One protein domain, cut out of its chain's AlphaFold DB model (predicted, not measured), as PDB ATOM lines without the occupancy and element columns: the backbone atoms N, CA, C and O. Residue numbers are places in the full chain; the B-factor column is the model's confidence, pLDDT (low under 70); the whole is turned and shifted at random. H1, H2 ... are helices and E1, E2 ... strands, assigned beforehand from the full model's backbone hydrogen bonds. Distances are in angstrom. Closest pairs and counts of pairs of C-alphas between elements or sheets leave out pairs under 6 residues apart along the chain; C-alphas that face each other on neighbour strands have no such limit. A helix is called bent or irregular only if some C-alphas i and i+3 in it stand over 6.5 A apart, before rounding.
ATOM      1  N   THR A   3      17.043   7.690  -6.042       95.19
ATOM      2  CA  THR A   3      18.128   6.711  -6.170       95.19
ATOM      3  C   THR A   3      18.653   6.281  -4.803       95.19
ATOM      4  O   THR A   3      18.911   7.107  -3.926       95.19
ATOM      5  N   HIS A   4      18.849   4.970  -4.632       96.62
ATOM      6  CA  HIS A   4      19.353   4.355  -3.402       96.62
ATOM      7  C   HIS A   4      20.795   3.854  -3.586       96.62
ATOM      8  O   HIS A   4      21.077   2.952  -4.385       96.62
ATOM      9  N   PHE A   5      21.721   4.415  -2.807       96.50
ATOM     10  CA  PHE A   5      23.126   4.016  -2.765       96.50
ATOM     11  C   PHE A   5      23.429   3.332  -1.438       96.50
ATOM     12  O   PHE A   5      23.488   3.989  -0.404       96.50
ATOM     13  N   GLY A   6      23.618   2.018  -1.453       96.00
ATOM     14  CA  GLY A   6      23.821   1.271  -0.220       96.00
ATOM     15  C   GLY A   6      23.537  -0.209  -0.363       96.00
ATOM     16  O   GLY A   6      23.519  -0.748  -1.474       96.00
ATOM     17  N   TYR A   7      23.320  -0.852   0.778       96.75
ATOM     18  CA  TYR A   7      23.023  -2.272   0.869       96.75
ATOM     19  C   TYR A   7      22.238  -2.595   2.142       96.75
ATOM     20  O   TYR A   7      22.254  -1.842   3.120       96.75
ATOM     21  N   SER A   8      21.590  -3.753   2.112       97.25
ATOM     22  CA  SER A   8      21.022  -4.427   3.267       97.25
ATOM     23  C   SER A   8      21.689  -5.795   3.401       97.25
ATOM     24  O   SER A   8      21.882  -6.505   2.413       97.25
ATOM     25  N   ASP A   9      22.112  -6.140   4.613       95.62
ATOM     26  CA  ASP A   9      22.711  -7.435   4.931       95.62
ATOM     27  C   ASP A   9      22.335  -7.888   6.352       95.62
ATOM     28  O   ASP A   9      21.456  -7.313   6.999       95.62
ATOM     29  N   GLY A  10      22.982  -8.947   6.848       95.75
ATOM     30  CA  GLY A  10      22.744  -9.455   8.201       95.75
ATOM     31  C   GLY A  10      23.030  -8.440   9.315       95.75
ATOM     32  O   GLY A  10      22.501  -8.594  10.409       95.75
ATOM     33  N   SER A  11      23.821  -7.398   9.042       94.25
ATOM     34  CA  SER A  11      24.195  -6.372  10.015       94.25
ATOM     35  C   SER A  11      23.280  -5.145  10.024       94.25
ATOM     36  O   SER A  11      23.420  -4.303  10.911       94.25
ATOM     37  N   GLY A  12      22.364  -5.019   9.057       96.38
ATOM     38  CA  GLY A  12      21.404  -3.918   8.990       96.38
ATOM     39  C   GLY A  12      21.164  -3.372   7.584       96.38
ATOM     40  O   GLY A  12      21.532  -3.980   6.579       96.38
ATOM     41  N   GLU A  13      20.535  -2.198   7.527       97.38
ATOM     42  CA  GLU A  13      20.251  -1.455   6.296       97.38
ATOM     43  C   GLU A  13      20.968  -0.105   6.306       97.38
ATOM     44  O   GLU A  13      20.766   0.718   7.204       97.38
ATOM     45  N   TYR A  14      21.787   0.132   5.281       97.31
ATOM     46  CA  TYR A  14      22.640   1.313   5.192       97.31
ATOM     47  C   TYR A  14      22.553   1.914   3.794       97.31
ATOM     48  O   TYR A  14      23.185   1.419   2.857       97.31
ATOM     49  N   TYR A  15      21.795   3.001   3.656       97.44
ATOM     50  CA  TYR A  15      21.591   3.676   2.376       97.44
ATOM     51  C   TYR A  15      21.781   5.184   2.489       97.44
ATOM     52  O   TYR A  15      21.306   5.815   3.428       97.44
ATOM     53  N   ILE A  16      22.402   5.776   1.474       97.12
ATOM     54  CA  ILE A  16      22.252   7.191   1.142       97.12
ATOM     55  C   ILE A  16      21.232   7.281   0.012       97.12
ATOM     56  O   ILE A  16      21.368   6.619  -1.016       97.12
ATOM     57  N   ILE A  17      20.197   8.084   0.221       97.38
ATOM     58  CA  ILE A  17      19.101   8.287  -0.722       97.38
ATOM     59  C   ILE A  17      19.251   9.679  -1.316       97.38
ATOM     60  O   ILE A  17      19.399  10.655  -0.574       97.38
ATOM     61  N   ILE A  18      19.209   9.765  -2.642       97.12
ATOM     62  CA  ILE A  18      19.244  11.034  -3.364       97.12
ATOM     63  C   ILE A  18      17.988  11.146  -4.221       97.12
ATOM     64  O   ILE A  18      17.708  10.284  -5.048       97.12
ATOM     65  N   ASP A  19      17.226  12.205  -3.982       97.00
ATOM     66  CA  ASP A  19      16.081  12.606  -4.791       97.00
ATOM     67  C   ASP A  19      16.565  13.573  -5.876       97.00
ATOM     68  O   ASP A  19      16.837  14.747  -5.606       97.00
ATOM     69  N   SER A  20      16.712  13.062  -7.096       95.19
ATOM     70  CA  SER A  20      17.202  13.817  -8.245       95.19
ATOM     71  C   SER A  20      16.240  14.922  -8.689       95.19
ATOM     72  O   SER A  20      16.708  15.908  -9.243       95.19
ATOM     73  N   ASP A  21      14.937  14.828  -8.388       94.00
ATOM     74  CA  ASP A  21      13.978  15.900  -8.727       94.00
ATOM     75  C   ASP A  21      14.152  17.107  -7.804       94.00
ATOM     76  O   ASP A  21      13.947  18.251  -8.202       94.00
ATOM     77  N   LYS A  22      14.554  16.861  -6.550       95.94
ATOM     78  CA  LYS A  22      14.859  17.917  -5.573       95.94
ATOM     79  C   LYS A  22      16.313  18.380  -5.623       95.94
ATOM     80  O   LYS A  22      16.670  19.358  -4.958       95.94
ATOM     81  N   CYS A  23      17.192  17.659  -6.309       97.00
ATOM     82  CA  CYS A  23      18.610  17.974  -6.326       97.00
ATOM     83  C   CYS A  23      18.873  19.171  -7.246       97.00
ATOM     84  O   CYS A  23      18.640  19.105  -8.443       97.00
ATOM     85  N   SER A  24      19.421  20.256  -6.698       96.06
ATOM     86  CA  SER A  24      19.789  21.444  -7.482       96.06
ATOM     87  C   SER A  24      21.186  21.372  -8.107       96.06
ATOM     88  O   SER A  24      21.671  22.370  -8.630       96.06
ATOM     89  N   GLY A  25      21.906  20.255  -7.951       96.62
ATOM     90  CA  GLY A  25      23.286  20.126  -8.436       96.62
ATOM     91  C   GLY A  25      24.323  21.008  -7.721       96.62
ATOM     92  O   GLY A  25      25.481  21.037  -8.116       96.62
ATOM     93  N   CYS A  26      23.965  21.707  -6.632       97.81
ATOM     94  CA  CYS A  26      24.821  22.739  -6.017       97.81
ATOM     95  C   CYS A  26      26.158  22.251  -5.413       97.81
ATOM     96  O   CYS A  26      27.012  23.063  -5.050       97.81
ATOM     97  N   GLY A  27      26.337  20.941  -5.215       97.31
ATOM     98  CA  GLY A  27      27.587  20.348  -4.724       97.31
ATOM     99  C   GLY A  27      27.937  20.609  -3.250       97.31
ATOM    100  O   GLY A  27      29.009  20.203  -2.802       97.31
ATOM    101  N   LYS A  28      27.062  21.241  -2.452       98.12
ATOM    102  CA  LYS A  28      27.324  21.504  -1.019       98.12
ATOM    103  C   LYS A  28      27.556  20.216  -0.216       98.12
ATOM    104  O   LYS A  28      28.486  20.153   0.585       98.12
ATOM    105  N   CYS A  29      26.764  19.171  -0.470       97.75
ATOM    106  CA  CYS A  29      26.924  17.859   0.167       97.75
ATOM    107  C   CYS A  29      28.265  17.192  -0.182       97.75
ATOM    108  O   CYS A  29      28.875  16.575   0.689       97.75
ATOM    109  N   VAL A  30      28.750  17.369  -1.418       98.12
ATOM    110  CA  VAL A  30      30.060  16.879  -1.873       98.12
ATOM    111  C   VAL A  30      31.177  17.567  -1.095       98.12
ATOM    112  O   VAL A  30      32.004  16.891  -0.491       98.12
ATOM    113  N   LYS A  31      31.147  18.904  -1.017       97.81
ATOM    114  CA  LYS A  31      32.155  19.702  -0.294       97.81
ATOM    115  C   LYS A  31      32.192  19.420   1.211       97.81
ATOM    116  O   LYS A  31      33.238  19.558   1.830       97.81
ATOM    117  N   LYS A  32      31.050  19.077   1.814       97.25
ATOM    118  CA  LYS A  32      30.935  18.818   3.259       97.25
ATOM    119  C   LYS A  32      31.179  17.362   3.648       97.25
ATOM    120  O   LYS A  32      31.224  17.074   4.840       97.25
ATOM    121  N   CYS A  33      31.320  16.446   2.692       97.38
ATOM    122  CA  CYS A  33      31.574  15.046   2.997       97.38
ATOM    123  C   CYS A  33      33.038  14.842   3.422       97.38
ATOM    124  O   CYS A  33      33.920  14.949   2.570       97.38
ATOM    125  N   PRO A  34      33.325  14.472   4.685       97.00
ATOM    126  CA  PRO A  34      34.706  14.289   5.146       97.00
ATOM    127  C   PRO A  34      35.406  13.102   4.472       97.00
ATOM    128  O   PRO A  34      36.626  13.050   4.413       97.00
ATOM    129  N   GLN A  35      34.633  12.152   3.948       96.75
ATOM    130  CA  GLN A  35      35.137  10.947   3.289       96.75
ATOM    131  C   GLN A  35      35.273  11.109   1.774       96.75
ATOM    132  O   GLN A  35      35.652  10.168   1.088       96.75
ATOM    133  N   THR A  36      34.906  12.274   1.227       96.75
ATOM    134  CA  THR A  36      34.871  12.517  -0.225       96.75
ATOM    135  C   THR A  36      34.071  11.440  -0.984       96.75
ATOM    136  O   THR A  36      34.419  11.054  -2.100       96.75
ATOM    137  N   ALA A  37      32.993  10.938  -0.370       97.62
ATOM    138  CA  ALA A  37      32.239   9.797  -0.885       97.62
ATOM    139  C   ALA A  37      31.178  10.170  -1.931       97.62
ATOM    140  O   ALA A  37      30.721   9.308  -2.682       97.62
ATOM    141  N   LEU A  38      30.783  11.444  -1.981       97.62
ATOM    142  CA  LEU A  38      29.850  11.969  -2.976       97.62
ATOM    143  C   LEU A  38      30.598  12.561  -4.179       97.62
ATOM    144  O   LEU A  38      31.738  13.011  -4.062       97.62
ATOM    145  N   LYS A  39      29.921  12.598  -5.323       98.00
ATOM    146  CA  LYS A  39      30.317  13.282  -6.558       98.00
ATOM    147  C   LYS A  39      29.108  13.995  -7.167       98.00
ATOM    148  O   LYS A  39      27.976  13.731  -6.763       98.00
ATOM    149  N   LEU A  40      29.356  14.897  -8.110       97.88
ATOM    150  CA  LEU A  40      28.329  15.369  -9.037       97.88
ATOM    151  C   LEU A  40      28.423  14.539 -10.317       97.88
ATOM    152  O   LEU A  40      29.530  14.234 -10.763       97.88
ATOM    153  N   GLU A  41      27.279  14.164 -10.866       95.69
ATOM    154  CA  GLU A  41      27.143  13.382 -12.092       95.69
ATOM    155  C   GLU A  41      26.025  13.983 -12.940       95.69
ATOM    156  O   GLU A  41      25.057  14.520 -12.399       95.69
ATOM    157  N   THR A  42      26.181  13.939 -14.260       95.19
ATOM    158  CA  THR A  42      25.127  14.345 -15.190       95.19
ATOM    159  C   THR A  42      24.275  13.128 -15.503       95.19
ATOM    160  O   THR A  42      24.793  12.139 -16.011       95.19
ATOM    161  N   GLU A  43      22.988  13.221 -15.198       91.50
ATOM    162  CA  GLU A  43      21.994  12.185 -15.449       91.50
ATOM    163  C   GLU A  43      20.936  12.735 -16.411       91.50
ATOM    164  O   GLU A  43      20.544  13.900 -16.310       91.50
ATOM    165  N   PHE A  44      20.444  11.892 -17.317       90.88
ATOM    166  CA  PHE A  44      19.367  12.260 -18.233       90.88
ATOM    167  C   PHE A  44      18.011  12.064 -17.538       90.88
ATOM    168  O   PHE A  44      17.554  10.934 -17.348       90.88
ATOM    169  N   ILE A  45      17.387  13.159 -17.100       86.25
ATOM    170  CA  ILE A  45      16.161  13.172 -16.290       86.25
ATOM    171  C   ILE A  45      15.158  14.116 -16.953       86.25
ATOM    172  O   ILE A  45      15.466  15.276 -17.202       86.25
ATOM    173  N   ASP A  46      13.937  13.634 -17.194       86.50
ATOM    174  CA  ASP A  46      12.858  14.395 -17.846       86.50
ATOM    175  C   ASP A  46      13.220  14.928 -19.245       86.50
ATOM    176  O   ASP A  46      12.860  16.044 -19.598       86.50
ATOM    177  N   LEU A  47      13.902  14.108 -20.057       90.12
ATOM    178  CA  LEU A  47      14.344  14.448 -21.422       90.12
ATOM    179  C   LEU A  47      15.443  15.525 -21.498       90.12
ATOM    180  O   LEU A  47      15.706  16.052 -22.577       90.12
ATOM    181  N   GLU A  48      16.106  15.823 -20.380       90.88
ATOM    182  CA  GLU A  48      17.161  16.831 -20.288       90.88
ATOM    183  C   GLU A  48      18.339  16.330 -19.439       90.88
ATOM    184  O   GLU A  48      18.188  15.484 -18.554       90.88
ATOM    185  N   ASP A  49      19.528  16.880 -19.684       93.31
ATOM    186  CA  ASP A  49      20.703  16.635 -18.848       93.31
ATOM    187  C   ASP A  49      20.609  17.443 -17.545       93.31
ATOM    188  O   ASP A  49      20.626  18.678 -17.555       93.31
ATOM    189  N   LYS A  50      20.564  16.761 -16.397       94.00
ATOM    190  CA  LYS A  50      20.598  17.388 -15.068       94.00
ATOM    191  C   LYS A  50      21.835  16.941 -14.299       94.00
ATOM    192  O   LYS A  50      22.099  15.754 -14.134       94.00
ATOM    193  N   THR A  51      22.578  17.901 -13.754       96.81
ATOM    194  CA  THR A  51      23.664  17.605 -12.813       96.81
ATOM    195  C   THR A  51      23.095  17.336 -11.424       96.81
ATOM    196  O   THR A  51      22.519  18.221 -10.791       96.81
ATOM    197  N   VAL A  52      23.306  16.128 -10.909       97.06
ATOM    198  CA  VAL A  52      22.810  15.676  -9.607       97.06
ATOM    199  C   VAL A  52      23.936  15.108  -8.751       97.06
ATOM    200  O   VAL A  52      25.021  14.779  -9.227       97.06
ATOM    201  N   ALA A  53      23.709  15.027  -7.442       97.56
ATOM    202  CA  ALA A  53      24.646  14.357  -6.551       97.56
ATOM    203  C   ALA A  53      24.513  12.831  -6.671       97.56
ATOM    204  O   ALA A  53      23.411  12.303  -6.782       97.56
ATOM    205  N   ALA A  54      25.629  12.117  -6.564       97.44
ATOM    206  CA  ALA A  54      25.685  10.659  -6.543       97.44
ATOM    207  C   ALA A  54      26.748  10.176  -5.545       97.44
ATOM    208  O   ALA A  54      27.665  10.919  -5.186       97.44
ATOM    209  N   ILE A  55      26.657   8.923  -5.093       97.56
ATOM    210  CA  ILE A  55      27.748   8.275  -4.349       97.56
ATOM    211  C   ILE A  55      28.767   7.710  -5.344       97.56
ATOM    212  O   ILE A  55      28.393   7.083  -6.334       97.56
ATOM    213  N   LYS A  56      30.069   7.890  -5.087       97.69
ATOM    214  CA  LYS A  56      31.113   7.231  -5.883       97.69
ATOM    215  C   LYS A  56      31.005   5.711  -5.743       97.69
ATOM    216  O   LYS A  56      30.803   5.186  -4.647       97.69
ATOM    217  N   ASN A  57      31.212   4.997  -6.848       95.81
ATOM    218  CA  ASN A  57      31.023   3.544  -6.910       95.81
ATOM    219  C   ASN A  57      31.833   2.772  -5.854       95.81
ATOM    220  O   ASN A  57      31.327   1.805  -5.287       95.81
ATOM    221  N   GLU A  58      33.040   3.239  -5.525       96.06
ATOM    222  CA  GLU A  58      33.918   2.643  -4.507       96.06
ATOM    223  C   GLU A  58      33.308   2.605  -3.088       96.06
ATOM    224  O   GLU A  58      33.622   1.702  -2.307       96.06
ATOM    225  N   HIS A  59      32.389   3.525  -2.767       96.56
ATOM    226  CA  HIS A  59      31.730   3.609  -1.458       96.56
ATOM    227  C   HIS A  59      30.339   2.964  -1.430       96.56
ATOM    228  O   HIS A  59      29.827   2.674  -0.349       96.56
ATOM    229  N   ARG A  60      29.723   2.687  -2.590       94.69
ATOM    230  CA  ARG A  60      28.313   2.256  -2.689       94.69
ATOM    231  C   ARG A  60      27.988   1.011  -1.854       94.69
ATOM    232  O   ARG A  60      26.917   0.937  -1.266       94.69
ATOM    233  N   LYS A  61      28.909   0.045  -1.772       93.38
ATOM    234  CA  LYS A  61      28.757  -1.195  -0.979       93.38
ATOM    235  C   LYS A  61      29.458  -1.145   0.387       93.38
ATOM    236  O   LYS A  61      29.606  -2.169   1.040       93.38
ATOM    237  N   LYS A  62      29.938   0.030   0.805       95.81
ATOM    238  CA  LYS A  62      30.705   0.238   2.045       95.81
ATOM    239  C   LYS A  62      30.124   1.365   2.905       95.81
ATOM    240  O   LYS A  62      30.812   1.856   3.795       95.81
ATOM    241  N   ILE A  63      28.870   1.764   2.660       96.12
ATOM    242  CA  ILE A  63      28.208   2.909   3.314       96.12
ATOM    243  C   ILE A  63      28.293   2.842   4.839       96.12
ATOM    244  O   ILE A  63      28.638   3.850   5.447       96.12
ATOM    245  N   LYS A  64      28.086   1.669   5.455       96.19
ATOM    246  CA  LYS A  64      28.260   1.487   6.905       96.19
ATOM    247  C   LYS A  64      29.629   1.973   7.399       96.19
ATOM    248  O   LYS A  64      29.725   2.721   8.364       96.19
ATOM    249  N   TYR A  65      30.693   1.565   6.717       95.56
ATOM    250  CA  TYR A  65      32.070   1.857   7.119       95.56
ATOM    251  C   TYR A  65      32.506   3.264   6.716       95.56
ATOM    252  O   TYR A  65      33.165   3.952   7.485       95.56
ATOM    253  N   THR A  66      32.118   3.711   5.519       96.50
ATOM    254  CA  THR A  66      32.440   5.056   5.031       96.50
ATOM    255  C   THR A  66      31.682   6.115   5.835       96.50
ATOM    256  O   THR A  66      32.277   7.053   6.344       96.50
ATOM    257  N   CYS A  67      30.369   5.981   5.995       95.88
ATOM    258  CA  CYS A  67      29.529   7.031   6.571       95.88
ATOM    259  C   CYS A  67      29.303   6.895   8.084       95.88
ATOM    260  O   CYS A  67      28.709   7.799   8.668       95.88
ATOM    261  N   GLY A  68      29.777   5.826   8.731       94.44
ATOM    262  CA  GLY A  68      29.493   5.555  10.148       94.44
ATOM    263  C   GLY A  68      29.939   6.665  11.104       94.44
ATOM    264  O   GLY A  68      29.245   6.966  12.067       94.44
ATOM    265  N   SER A  69      31.036   7.359  10.794       93.06
ATOM    266  CA  SER A  69      31.540   8.488  11.593       93.06
ATOM    267  C   SER A  69      30.744   9.788  11.426       93.06
ATOM    268  O   SER A  69      30.970  10.753  12.149       93.06
ATOM    269  N   CYS A  70      29.804   9.841  10.481       93.81
ATOM    270  CA  CYS A  70      29.055  11.051  10.147       93.81
ATOM    271  C   CYS A  70      27.766  11.214  10.969       93.81
ATOM    272  O   CYS A  70      26.909  11.992  10.573       93.81
ATOM    273  N   ASN A  71      27.590  10.487  12.075       87.75
ATOM    274  CA  ASN A  71      26.349  10.468  12.866       87.75
ATOM    275  C   ASN A  71      25.049  10.287  12.026       87.75
ATOM    276  O   ASN A  71      24.117  11.099  12.122       87.75
ATOM    277  N   PRO A  72      24.985   9.259  11.156       87.25
ATOM    278  CA  PRO A  72      23.845   9.027  10.264       87.25
ATOM    279  C   PRO A  72      22.546   8.665  11.008       87.25
ATOM    280  O   PRO A  72      21.471   9.051  10.562       87.25
ATOM    281  N   GLU A  73      22.629   8.025  12.178       90.75
ATOM    282  CA  GLU A  73      21.474   7.634  13.012       90.75
ATOM    283  C   GLU A  73      20.623   8.824  13.461       90.75
ATOM    284  O   GLU A  73      19.399   8.749  13.520       90.75
ATOM    285  N   SER A  74      21.267   9.962  13.731       89.69
ATOM    286  CA  SER A  74      20.579  11.179  14.173       89.69
ATOM    287  C   SER A  74      20.092  12.062  13.015       89.69
ATOM    288  O   SER A  74      19.677  13.194  13.263       89.69
ATOM    289  N   ASN A  75      20.213  11.630  11.749       86.06
ATOM    290  CA  ASN A  75      20.005  12.471  10.555       86.06
ATOM    291  C   ASN A  75      20.825  13.781  10.559       86.06
ATOM    292  O   ASN A  75      20.478  14.761   9.901       86.06
ATOM    293  N   ARG A  76      21.941  13.804  11.297       90.56
ATOM    294  CA  ARG A  76      22.836  14.965  11.422       90.56
ATOM    295  C   ARG A  76      24.089  14.838  10.560       90.56
ATOM    296  O   ARG A  76      25.056  15.568  10.768       90.56
ATOM    297  N   ALA A  77      24.069  13.941   9.576       95.31
ATOM    298  CA  ALA A  77      25.187  13.786   8.665       95.31
ATOM    299  C   ALA A  77      25.480  15.093   7.912       95.31
ATOM    300  O   ALA A  77      24.543  15.756   7.456       95.31
ATOM    301  N   PRO A  78      26.762  15.466   7.718       96.56
ATOM    302  CA  PRO A  78      27.122  16.723   7.064       96.56
ATOM    303  C   PRO A  78      26.499  16.888   5.677       96.56
ATOM    304  O   PRO A  78      26.098  17.987   5.308       96.56
ATOM    305  N   CYS A  79      26.378  15.799   4.911       96.62
ATOM    306  CA  CYS A  79      25.749  15.813   3.591       96.62
ATOM    307  C   CYS A  79      24.238  16.094   3.640       96.62
ATOM    308  O   CYS A  79      23.728  16.734   2.721       96.62
ATOM    309  N   ILE A  80      23.551  15.663   4.703       96.56
ATOM    310  CA  ILE A  80      22.123  15.922   4.936       96.56
ATOM    311  C   ILE A  80      21.936  17.373   5.375       96.56
ATOM    312  O   ILE A  80      21.156  18.100   4.767       96.56
ATOM    313  N   LEU A  81      22.706  17.828   6.370       96.56
ATOM    314  CA  LEU A  81      22.617  19.200   6.885       96.56
ATOM    315  C   LEU A  81      22.998  20.252   5.835       96.56
ATOM    316  O   LEU A  81      22.442  21.345   5.827       96.56
ATOM    317  N   ALA A  82      23.927  19.931   4.934       96.94
ATOM    318  CA  ALA A  82      24.333  20.826   3.853       96.94
ATOM    319  C   ALA A  82      23.315  20.915   2.702       96.94
ATOM    320  O   ALA A  82      23.463  21.771   1.827       96.94
ATOM    321  N   CYS A  83      22.326  20.017   2.648       97.44
ATOM    322  CA  CYS A  83      21.365  19.943   1.557       97.44
ATOM    323  C   CYS A  83      20.106  20.766   1.868       97.44
ATOM    324  O   CYS A  83      19.151  20.275   2.464       97.44
ATOM    325  N   GLU A  84      20.082  22.016   1.404       95.94
ATOM    326  CA  GLU A  84      18.952  22.943   1.606       95.94
ATOM    327  C   GLU A  84      17.637  22.426   1.005       95.94
ATOM    328  O   GLU A  84      16.575  22.577   1.607       95.94
ATOM    329  N   THR A  85      17.701  21.749  -0.145       96.81
ATOM    330  CA  THR A  85      16.522  21.184  -0.821       96.81
ATOM    331  C   THR A  85      16.055  19.857  -0.221       96.81
ATOM    332  O   THR A  85      15.059  19.290  -0.674       96.81
ATOM    333  N   LYS A  86      16.759  19.338   0.798       96.25
ATOM    334  CA  LYS A  86      16.482  18.041   1.443       96.25
ATOM    335  C   LYS A  86      16.441  16.867   0.450       96.25
ATOM    336  O   LYS A  86      15.747  15.875   0.681       96.25
ATOM    337  N   ALA A  87      17.191  16.988  -0.646       97.62
ATOM    338  CA  ALA A  87      17.362  15.949  -1.655       97.62
ATOM    339  C   ALA A  87      18.207  14.770  -1.151       97.62
ATOM    340  O   ALA A  87      18.026  13.653  -1.618       97.62
ATOM    341  N   VAL A  88      19.113  15.004  -0.195       97.06
ATOM    342  CA  VAL A  88      19.966  13.967   0.405       97.06
ATOM    343  C   VAL A  88      19.367  13.498   1.728       97.06
ATOM    344  O   VAL A  88      19.123  14.304   2.625       97.06
ATOM    345  N   LYS A  89      19.172  12.186   1.863       96.50
ATOM    346  CA  LYS A  89      18.718  11.510   3.088       96.50
ATOM    347  C   LYS A  89      19.568  10.266   3.344       96.50
ATOM    348  O   LYS A  89      20.275   9.805   2.448       96.50
ATOM    349  N   CYS A  90      19.479   9.689   4.539       94.75
ATOM    350  CA  CYS A  90      20.043   8.370   4.806       94.75
ATOM    351  C   CYS A  90      19.043   7.446   5.500       94.75
ATOM    352  O   CYS A  90      18.142   7.899   6.199       94.75
ATOM    353  N   VAL A  91      19.237   6.146   5.304       95.81
ATOM    354  CA  VAL A  91      18.652   5.069   6.106       95.81
ATOM    355  C   VAL A  91      19.798   4.424   6.865       95.81
ATOM    356  O   VAL A  91      20.819   4.083   6.261       95.81
ATOM    357  N   TRP A  92      19.632   4.299   8.177       96.38
ATOM    358  CA  TRP A  92      20.635   3.728   9.060       96.38
ATOM    359  C   TRP A  92      19.968   2.878  10.136       96.38
ATOM    360  O   TRP A  92      19.680   3.355  11.230       96.38
ATOM    361  N   ASN A  93      19.711   1.616   9.796       95.50
ATOM    362  CA  ASN A  93      19.023   0.661  10.661       95.50
ATOM    363  C   ASN A  93      19.976  -0.506  10.978       95.50
ATOM    364  O   ASN A  93      19.911  -1.535  10.296       95.50
ATOM    365  N   PRO A  94      20.912  -0.359  11.935       93.75
ATOM    366  CA  PRO A  94      21.740  -1.474  12.388       93.75
ATOM    367  C   PRO A  94      20.870  -2.545  13.066       93.75
ATOM    368  O   PRO A  94      19.877  -2.213  13.716       93.75
ATOM    369  N   ARG A  95      21.234  -3.818  12.888       91.44
ATOM    370  CA  ARG A  95      20.624  -4.968  13.572       91.44
ATOM    371  C   ARG A  95      21.510  -5.484  14.694       91.44
ATOM    372  O   ARG A  95      22.750  -5.415  14.530       91.44
TER     373      ARG A  95
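Overview. This is residues 3 to 95 of the 95 residues of the protein "4Fe-4S dicluster domain-containing protein" of Candidatus Bathyarchaeota archaeon (UniProt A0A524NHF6). A three-stranded antiparallel sheet, E1, E2 and E5, forms one wall, with H3 crossing over one face; a two-stranded hairpin, E3 and E4, bends away past one end of this sheet. The hairpin's turn at Leu 47 and the last residue, Arg 95, mark the two ends of the long axis. The 93 printed residues hold named elements in the order E1 E2 H1 E3 E4 H2 H3 H4 E5; the class is mixed, helices and strands, and the large sheet runs E1 - E2 - E5. The whole is compact, with a radius of gyration of the C-alphas of 12.7 A, yet elongated, spanning 40 by 22 by 20 A.

Arrangement. Begin with E1, residues 3 to 9, and E2, residues 12 to 19, an antiparallel hairpin; N 5 and O 16 are 2.9 A apart, within hydrogen-bond range. On the other side of E2 look for E5, residues 88 to 94, antiparallel to it, with N 15 and O 91 at 3.0 A. Next comes H1, residues 28 to 32, which is not on this sheet. E3, residues 38 to 45, and E4, residues 48 to 55, form the second antiparallel hairpin, with N 41 and O 52 at 2.9 A; E3 bends by 57 degrees at residue 42 and E4 by 52 degrees at residue 51. The closest C-alphas of E2 and E4 are those of Ile 18 and Ala 53, 7.1 A apart. H2, residues 57 to 60, only grazes the large sheet. H3, residues 63 to 70, is over E2 and E5 at a height of 9.1 A over the sheet, across the strands at 72 degrees to E2 on the local plane; its closest C-alphas with E2 are Lys 64 and Tyr 14, 5.9 A. H3 is irregular, with C-alphas 66 and 69 at 7.5 A. H4, residues 78 to 81, grazes the sheet and touches H1, the closest C-alphas being Cys 29 and Cys 79, 4.2 A. Every O i to N i+4 pair is within hydrogen-bond range in H1, but 2 of 4 in H3; H2 and H4 are too short for such a pair.

Along the chain. Find C-alpha 3 at (18.128, 6.711, -6.170), where E1 begins its 18.6 A; E2 spans 22.2 A, E3 19.1 A and E4 21.0 A. H3 starts at (28.208, 2.909, 3.314) and covers 10.7 A. E5, 19.6 A, ends with C-alpha 94 at (21.740, -1.474, 12.388).

Size, cuts and confidence. The C-alphas of Leu 47 and Arg 95 are the two farthest apart, 40.5 A. The printed part has no cut and no long link. Its mean pLDDT is 95.3, and no printed residue is under 70.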